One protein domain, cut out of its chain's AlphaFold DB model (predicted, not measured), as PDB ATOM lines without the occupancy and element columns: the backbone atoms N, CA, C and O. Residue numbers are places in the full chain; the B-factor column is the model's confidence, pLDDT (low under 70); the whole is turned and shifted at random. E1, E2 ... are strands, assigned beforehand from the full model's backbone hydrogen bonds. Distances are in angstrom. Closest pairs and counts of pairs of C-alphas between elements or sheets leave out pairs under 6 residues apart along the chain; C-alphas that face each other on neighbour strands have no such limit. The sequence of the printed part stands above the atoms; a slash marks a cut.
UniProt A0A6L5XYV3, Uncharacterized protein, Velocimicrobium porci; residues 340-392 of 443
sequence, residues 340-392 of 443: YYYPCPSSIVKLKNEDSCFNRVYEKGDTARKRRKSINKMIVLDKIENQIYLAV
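Overview. This is residues 340 to 392 of the 443 residues of an uncharacterized protein of Velocimicrobium porci (UniProt A0A6L5XYV3). Two small three-stranded sheets follow each other along the longest axis, one at one end and one near the middle, and a long loop, residues 360 to 371, makes the other end. E1 and the hairpin of E5 and E6 form the end sheet; the hairpin of E2 and E3, with E4 beside E2, forms the other, and the chain passes between the sheets twice, from E1 to E2 and from E4 to E5. The printed part has 53 residues with six named strands, E1 to E6 in chain order, and no named helix; the sheets, in the orders E1 - E5 - E6 and E3 - E2 - E4, are all antiparallel. The class is all strand, although just 24 of the 53 residues are in named elements. The whole is compact, with a radius of gyration of the C-alphas of 11.2 A and spans of 33 by 22 by 18 A.

Arrangement. E1, residues 340 to 343, is an edge strand, antiparallel to E5, residues 378 to 382, at 121 degrees; N 342 and O 379 are 2.9 A apart, within hydrogen-bond range. E2, residues 348 to 351, forms a hairpin with E3, residues 357 to 359, at 139 degrees, with N 349 and O 358 at 3.0 A. On the other side of E2 is E4, residues 372 to 374, antiparallel at 136 degrees, with N 373 and O 350 at 2.8 A. The inner strand E5 forms a hairpin with E6, residues 387 to 391, at 156 degrees; N 380 and O 389 are 2.9 A apart and N 391 and O 378 2.8 A. The sheet of E1, E5 and E6 is only just strongly twisted, its C-alphas lying up to 4.4 A off the best plane. Each strand of one sheet is apart from each strand of the other, E3 and E6 only just, with their closest C-alphas 8.0 A apart.

Along the chain. E1 begins at C-alpha 340, at (-24.010, -7.949, -4.872), and is 10.2 A long, as is E2, which begins at C-alpha 348, at (-24.043, -24.348, -10.759). E3 is 7.2 A long and E4 6.9 A. E5 is 13.3 A long and E6 13.2 A, ending at C-alpha 391, at (-23.078, -15.538, 1.288).

Size, cuts and confidence. The C-alphas farthest apart, those of Tyr 340 and Asp 366, are 33.7 A apart. The printed part has no cut. The link from E3 to E4, 12 residues, is long; the other four links are tight. The mean pLDDT of the printed part is 84.3, and residues 364 to 369 are under 70.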
ATOM      1  N   TYR A 340     -22.616  -7.496  -4.916       91.62
ATOM      2  CA  TYR A 340     -24.010  -7.949  -4.872       91.62
ATOM      3  C   TYR A 340     -24.053  -9.472  -4.997       91.62
ATOM      4  O   TYR A 340     -23.544 -10.027  -5.968       91.62
ATOM      5  N   TYR A 341     -24.651 -10.148  -4.022       94.25
ATOM      6  CA  TYR A 341     -24.749 -11.602  -3.997       94.25
ATOM      7  C   TYR A 341     -26.099 -12.048  -4.548       94.25
ATOM      8  O   TYR A 341     -27.135 -11.732  -3.971       94.25
ATOM      9  N   TYR A 342     -26.092 -12.841  -5.616       93.06
ATOM     10  CA  TYR A 342     -27.301 -13.305  -6.304       93.06
ATOM     11  C   TYR A 342     -27.627 -14.757  -5.952       93.06
ATOM     12  O   TYR A 342     -26.716 -15.528  -5.659       93.06
ATOM     13  N   PRO A 343     -28.893 -15.196  -5.998       92.06
ATOM     14  CA  PRO A 343     -29.233 -16.605  -5.822       92.06
ATOM     15  C   PRO A 343     -28.429 -17.493  -6.777       92.06
ATOM     16  O   PRO A 343     -28.374 -17.219  -7.975       92.06
ATOM     17  N   CYS A 344     -27.804 -18.554  -6.257       91.94
ATOM     18  CA  CYS A 344     -27.021 -19.458  -7.094       91.94
ATOM     19  C   CYS A 344     -27.900 -20.067  -8.202       91.94
ATOM     20  O   CYS A 344     -28.911 -20.708  -7.883       91.94
ATOM     21  N   PRO A 345     -27.531 -19.922  -9.488       91.00
ATOM     22  CA  PRO A 345     -28.214 -20.613 -10.569       91.00
ATOM     23  C   PRO A 345     -28.215 -22.122 -10.327       91.00
ATOM     24  O   PRO A 345     -27.187 -22.713 -10.008       91.00
ATOM     25  N   SER A 346     -29.351 -22.778 -10.558       88.81
ATOM     26  CA  SER A 346     -29.510 -24.227 -10.350       88.81
ATOM     27  C   SER A 346     -28.629 -25.092 -11.265       88.81
ATOM     28  O   SER A 346     -28.501 -26.300 -11.051       88.81
ATOM     29  N   SER A 347     -28.015 -24.489 -12.285       89.38
ATOM     30  CA  SER A 347     -26.990 -25.102 -13.128       89.38
ATOM     31  C   SER A 347     -25.625 -25.213 -12.445       89.38
ATOM     32  O   SER A 347     -24.876 -26.138 -12.761       89.38
ATOM     33  N   ILE A 348     -25.302 -24.323 -11.505       89.69
ATOM     34  CA  ILE A 348     -24.043 -24.348 -10.759       89.69
ATOM     35  C   ILE A 348     -24.212 -25.273  -9.556       89.69
ATOM     36  O   ILE A 348     -25.087 -25.095  -8.708       89.69
ATOM     37  N   VAL A 349     -23.372 -26.300  -9.492       88.56
ATOM     38  CA  VAL A 349     -23.446 -27.343  -8.467       88.56
ATOM     39  C   VAL A 349     -22.077 -27.599  -7.861       88.56
ATOM     40  O   VAL A 349     -21.046 -27.356  -8.483       88.56
ATOM     41  N   LYS A 350     -22.080 -28.105  -6.629       89.44
ATOM     42  CA  LYS A 350     -20.874 -28.505  -5.905       89.44
ATOM     43  C   LYS A 350     -20.709 -30.023  -5.959       89.44
ATOM     44  O   LYS A 350     -21.701 -30.750  -5.819       89.44
ATOM     45  N   LEU A 351     -19.483 -30.509  -6.141       86.25
ATOM     46  CA  LEU A 351     -19.184 -31.937  -5.997       86.25
ATOM     47  C   LEU A 351     -19.313 -32.361  -4.528       86.25
ATOM     48  O   LEU A 351     -18.982 -31.619  -3.604       86.25
ATOM     49  N   LYS A 352     -19.861 -33.553  -4.279       81.56
ATOM     50  CA  LYS A 352     -19.990 -34.052  -2.907       81.56
ATOM     51  C   LYS A 352     -18.590 -34.353  -2.358       81.56
ATOM     52  O   LYS A 352     -17.863 -35.116  -2.978       81.56
ATOM     53  N   ASN A 353     -18.272 -33.809  -1.181       78.75
ATOM     54  CA  ASN A 353     -16.983 -33.943  -0.483       78.75
ATOM     55  C   ASN A 353     -15.794 -33.199  -1.124       78.75
ATOM     56  O   ASN A 353     -14.669 -33.389  -0.679       78.75
ATOM     57  N   GLU A 354     -16.030 -32.341  -2.116       81.50
ATOM     58  CA  GLU A 354     -14.994 -31.504  -2.736       81.50
ATOM     59  C   GLU A 354     -15.433 -30.033  -2.674       81.50
ATOM     60  O   GLU A 354     -16.630 -29.743  -2.737       81.50
ATOM     61  N   ASP A 355     -14.491 -29.092  -2.569       79.62
ATOM     62  CA  ASP A 355     -14.791 -27.649  -2.577       79.62
ATOM     63  C   ASP A 355     -14.957 -27.052  -3.983       79.62
ATOM     64  O   ASP A 355     -15.369 -25.903  -4.131       79.62
ATOM     65  N   SER A 356     -14.756 -27.862  -5.022       84.00
ATOM     66  CA  SER A 356     -14.951 -27.467  -6.413       84.00
ATOM     67  C   SER A 356     -16.427 -27.366  -6.800       84.00
ATOM     68  O   SER A 356     -17.260 -28.225  -6.470       84.00
ATOM     69  N   CYS A 357     -16.733 -26.343  -7.588       86.44
ATOM     70  CA  CYS A 357     -18.031 -26.117  -8.204       86.44
ATOM     71  C   CYS A 357     -17.899 -26.085  -9.726       86.44
ATOM     72  O   CYS A 357     -16.842 -25.782 -10.269       86.44
ATOM     73  N   PHE A 358     -18.983 -26.419 -10.417       84.44
ATOM     74  CA  PHE A 358     -19.009 -26.436 -11.872       84.44
ATOM     75  C   PHE A 358     -20.407 -26.132 -12.396       84.44
ATOM     76  O   PHE A 358     -21.415 -26.350 -11.716       84.44
ATOM     77  N   ASN A 359     -20.475 -25.647 -13.635       87.25
ATOM     78  CA  ASN A 359     -21.735 -25.463 -14.336       87.25
ATOM     79  C   ASN A 359     -22.096 -26.749 -15.087       87.25
ATOM     80  O   ASN A 359     -21.465 -27.112 -16.079       87.25
ATOM     81  N   ARG A 360     -23.154 -27.421 -14.628       84.31
ATOM     82  CA  ARG A 360     -23.595 -28.716 -15.163       84.31
ATOM     83  C   ARG A 360     -24.045 -28.673 -16.624       84.31
ATOM     84  O   ARG A 360     -24.184 -29.732 -17.219       84.31
ATOM     85  N   VAL A 361     -24.327 -27.487 -17.171       84.69
ATOM     86  CA  VAL A 361     -24.728 -27.322 -18.579       84.69
ATOM     87  C   VAL A 361     -23.555 -27.612 -19.519       84.69
ATOM     88  O   VAL A 361     -23.767 -28.122 -20.614       84.69
ATOM     89  N   TYR A 362     -22.323 -27.337 -19.084       82.06
ATOM     90  CA  TYR A 362     -21.115 -27.481 -19.904       82.06
ATOM     91  C   TYR A 362     -20.335 -28.772 -19.630       82.06
ATOM     92  O   TYR A 362     -19.294 -29.015 -20.232       82.06
ATOM     93  N   GLU A 363     -20.837 -29.607 -18.726       74.12
ATOM     94  CA  GLU A 363     -20.124 -30.756 -18.181       74.12
ATOM     95  C   GLU A 363     -20.511 -32.055 -18.905       74.12
ATOM     96  O   GLU A 363     -21.691 -32.376 -19.056       74.12
ATOM     97  N   LYS A 364     -19.501 -32.780 -19.405       67.94
ATOM     98  CA  LYS A 364     -19.628 -33.981 -20.245       67.94
ATOM     99  C   LYS A 364     -18.728 -35.090 -19.687       67.94
ATOM    100  O   LYS A 364     -17.630 -34.810 -19.226       67.94
ATOM    101  N   GLY A 365     -19.150 -36.354 -19.786       66.19
ATOM    102  CA  GLY A 365     -18.329 -37.509 -19.382       66.19
ATOM    103  C   GLY A 365     -18.497 -37.935 -17.912       66.19
ATOM    104  O   GLY A 365     -19.596 -37.862 -17.365       66.19
ATOM    105  N   ASP A 366     -17.431 -38.438 -17.277       61.97
ATOM    106  CA  ASP A 366     -17.476 -39.116 -15.961       61.97
ATOM    107  C   ASP A 366     -17.866 -38.216 -14.777       61.97
ATOM    108  O   ASP A 366     -18.486 -38.662 -13.809       61.97
ATOM    109  N   THR A 367     -17.595 -36.920 -14.856       60.16
ATOM    110  CA  THR A 367     -18.051 -35.909 -13.892       60.16
ATOM    111  C   THR A 367     -19.578 -35.763 -13.875       60.16
ATOM    112  O   THR A 367     -20.153 -35.433 -12.832       60.16
ATOM    113  N   ALA A 368     -20.279 -36.161 -14.948       61.25
ATOM    114  CA  ALA A 368     -21.733 -36.272 -14.929       61.25
ATOM    115  C   ALA A 368     -22.238 -37.408 -14.008       61.25
ATOM    116  O   ALA A 368     -23.372 -37.359 -13.525       61.25
ATOM    117  N   ARG A 369     -21.407 -38.412 -13.713       63.72
ATOM    118  CA  ARG A 369     -21.757 -39.537 -12.828       63.72
ATOM    119  C   ARG A 369     -21.421 -39.270 -11.360       63.72
ATOM    120  O   ARG A 369     -21.939 -39.958 -10.480       63.72
ATOM    121  N   LYS A 370     -20.593 -38.260 -11.068       72.50
ATOM    122  CA  LYS A 370     -20.249 -37.883  -9.692       72.50
ATOM    123  C   LYS A 370     -21.472 -37.348  -8.938       72.50
ATOM    124  O   LYS A 370     -22.309 -36.629  -9.487       72.50
ATOM    125  N   ARG A 371     -21.558 -37.676  -7.642       78.44
ATOM    126  CA  ARG A 371     -22.603 -37.167  -6.736       78.44
ATOM    127  C   ARG A 371     -22.431 -35.665  -6.513       78.44
ATOM    128  O   ARG A 371     -21.326 -35.187  -6.270       78.44
ATOM    129  N   ARG A 372     -23.546 -34.934  -6.542       84.31
ATOM    130  CA  ARG A 372     -23.577 -33.463  -6.543       84.31
ATOM    131  C   ARG A 372     -24.484 -32.934  -5.441       84.31
ATOM    132  O   ARG A 372     -25.380 -33.642  -4.979       84.31
ATOM    133  N   LYS A 373     -24.275 -31.681  -5.050       87.06
ATOM    134  CA  LYS A 373     -25.122 -30.944  -4.108       87.06
ATOM    135  C   LYS A 373     -25.470 -29.573  -4.687       87.06
ATOM    136  O   LYS A 373     -24.616 -28.917  -5.284       87.06
ATOM    137  N   SER A 374     -26.719 -29.145  -4.506       86.88
ATOM    138  CA  SER A 374     -27.130 -27.784  -4.842       86.88
ATOM    139  C   SER A 374     -26.472 -26.777  -3.901       86.88
ATOM    140  O   SER A 374     -26.247 -27.048  -2.716       86.88
ATOM    141  N   ILE A 375     -26.168 -25.596  -4.429       88.50
ATOM    142  CA  ILE A 375     -25.675 -24.476  -3.634       88.50
ATOM    143  C   ILE A 375     -26.886 -23.616  -3.265       88.50
ATOM    144  O   ILE A 375     -27.303 -22.742  -4.012       88.50
ATOM    145  N   ASN A 376     -27.474 -23.869  -2.095       87.06
ATOM    146  CA  ASN A 376     -28.624 -23.105  -1.590       87.06
ATOM    147  C   ASN A 376     -28.159 -21.818  -0.878       87.06
ATOM    148  O   ASN A 376     -28.489 -21.591   0.284       87.06
ATOM    149  N   LYS A 377     -27.306 -21.030  -1.541       90.75
ATOM    150  CA  LYS A 377     -26.714 -19.786  -1.022       90.75
ATOM    151  C   LYS A 377     -26.732 -18.706  -2.102       90.75
ATOM    152  O   LYS A 377     -26.923 -19.007  -3.280       90.75
ATOM    153  N   MET A 378     -26.520 -17.462  -1.691       92.25
ATOM    154  CA  MET A 378     -26.263 -16.371  -2.622       92.25
ATOM    155  C   MET A 378     -24.781 -16.376  -3.009       92.25
ATOM    156  O   MET A 378     -23.940 -16.783  -2.204       92.25
ATOM    157  N   ILE A 379     -24.458 -15.963  -4.232       94.06
ATOM    158  CA  ILE A 379     -23.127 -16.080  -4.816       94.06
ATOM    159  C   ILE A 379     -22.671 -14.795  -5.500       94.06
ATOM    160  O   ILE A 379     -23.483 -14.045  -6.040       94.06
ATOM    161  N   VAL A 380     -21.358 -14.609  -5.541       93.44
ATOM    162  CA  VAL A 380     -20.663 -13.726  -6.483       93.44
ATOM    163  C   VAL A 380     -19.718 -14.595  -7.303       93.44
ATOM    164  O   VAL A 380     -19.013 -15.433  -6.743       93.44
ATOM    165  N   LEU A 381     -19.733 -14.411  -8.622       89.69
ATOM    166  CA  LEU A 381     -18.785 -15.047  -9.532       89.69
ATOM    167  C   LEU A 381     -17.631 -14.082  -9.780       89.69
ATOM    168  O   LEU A 381     -17.821 -13.065 -10.448       89.69
ATOM    169  N   ASP A 382     -16.450 -14.413  -9.273       86.69
ATOM    170  CA  ASP A 382     -15.227 -13.708  -9.623       86.69
ATOM    171  C   ASP A 382     -14.595 -14.377 -10.842       86.69
ATOM    172  O   ASP A 382     -14.068 -15.489 -10.774       86.69
ATOM    173  N   LYS A 383     -14.689 -13.698 -11.986       82.62
ATOM    174  CA  LYS A 383     -14.140 -14.190 -13.253       82.62
ATOM    175  C   LYS A 383     -12.619 -14.060 -13.332       82.62
ATOM    176  O   LYS A 383     -12.024 -14.764 -14.138       82.62
ATOM    177  N   ILE A 384     -12.017 -13.159 -12.558       83.94
ATOM    178  CA  ILE A 384     -10.573 -12.902 -12.581       83.94
ATOM    179  C   ILE A 384      -9.869 -13.996 -11.784       83.94
ATOM    180  O   ILE A 384      -8.946 -14.632 -12.284       83.94
ATOM    181  N   GLU A 385     -10.353 -14.264 -10.573       84.81
ATOM    182  CA  GLU A 385      -9.781 -15.292  -9.699       84.81
ATOM    183  C   GLU A 385     -10.345 -16.693  -9.975       84.81
ATOM    184  O   GLU A 385      -9.850 -17.681  -9.433       84.81
ATOM    185  N   ASN A 386     -11.377 -16.792 -10.823       84.75
ATOM    186  CA  ASN A 386     -12.136 -18.014 -11.092       84.75
ATOM    187  C   ASN A 386     -12.693 -18.650  -9.801       84.75
ATOM    188  O   ASN A 386     -12.631 -19.865  -9.596       84.75
ATOM    189  N   GLN A 387     -13.229 -17.807  -8.914       87.88
ATOM    190  CA  GLN A 387     -13.768 -18.202  -7.612       87.88
ATOM    191  C   GLN A 387     -15.258 -17.889  -7.490       87.88
ATOM    192  O   GLN A 387     -15.798 -16.981  -8.126       87.88
ATOM    193  N   ILE A 388     -15.935 -18.652  -6.630       89.25
ATOM    194  CA  ILE A 388     -17.313 -18.373  -6.227       89.25
ATOM    195  C   ILE A 388     -17.321 -18.008  -4.750       89.25
ATOM    196  O   ILE A 388     -17.081 -18.850  -3.885       89.25
ATOM    197  N   TYR A 389     -17.686 -16.765  -4.464       91.25
ATOM    198  CA  TYR A 389     -17.900 -16.299  -3.102       91.25
ATOM    199  C   TYR A 389     -19.333 -16.601  -2.683       91.25
ATOM    200  O   TYR A 389     -20.273 -16.297  -3.411       91.25
ATOM    201  N   LEU A 390     -19.513 -17.202  -1.507       91.88
ATOM    202  CA  LEU A 390     -20.820 -17.610  -0.993       91.88
ATOM    203  C   LEU A 390     -21.238 -16.708   0.169       91.88
ATOM    204  O   LEU A 390     -20.479 -16.524   1.117       91.88
ATOM    205  N   ALA A 391     -22.481 -16.238   0.160       92.31
ATOM    206  CA  ALA A 391     -23.078 -15.538   1.288       92.31
ATOM    207  C   ALA A 391     -24.490 -16.040   1.586       92.31
ATOM    208  O   ALA A 391     -25.216 -16.537   0.724       92.31
ATOM    209  N   VAL A 392     -24.874 -15.902   2.851       91.00
ATOM    210  CA  VAL A 392     -26.238 -16.105   3.326       91.00
ATOM    211  C   VAL A 392     -26.594 -14.859   4.135       91.00
ATOM    212  O   VAL A 392     -25.767 -14.447   4.954       91.00
TER     213      VAL A 392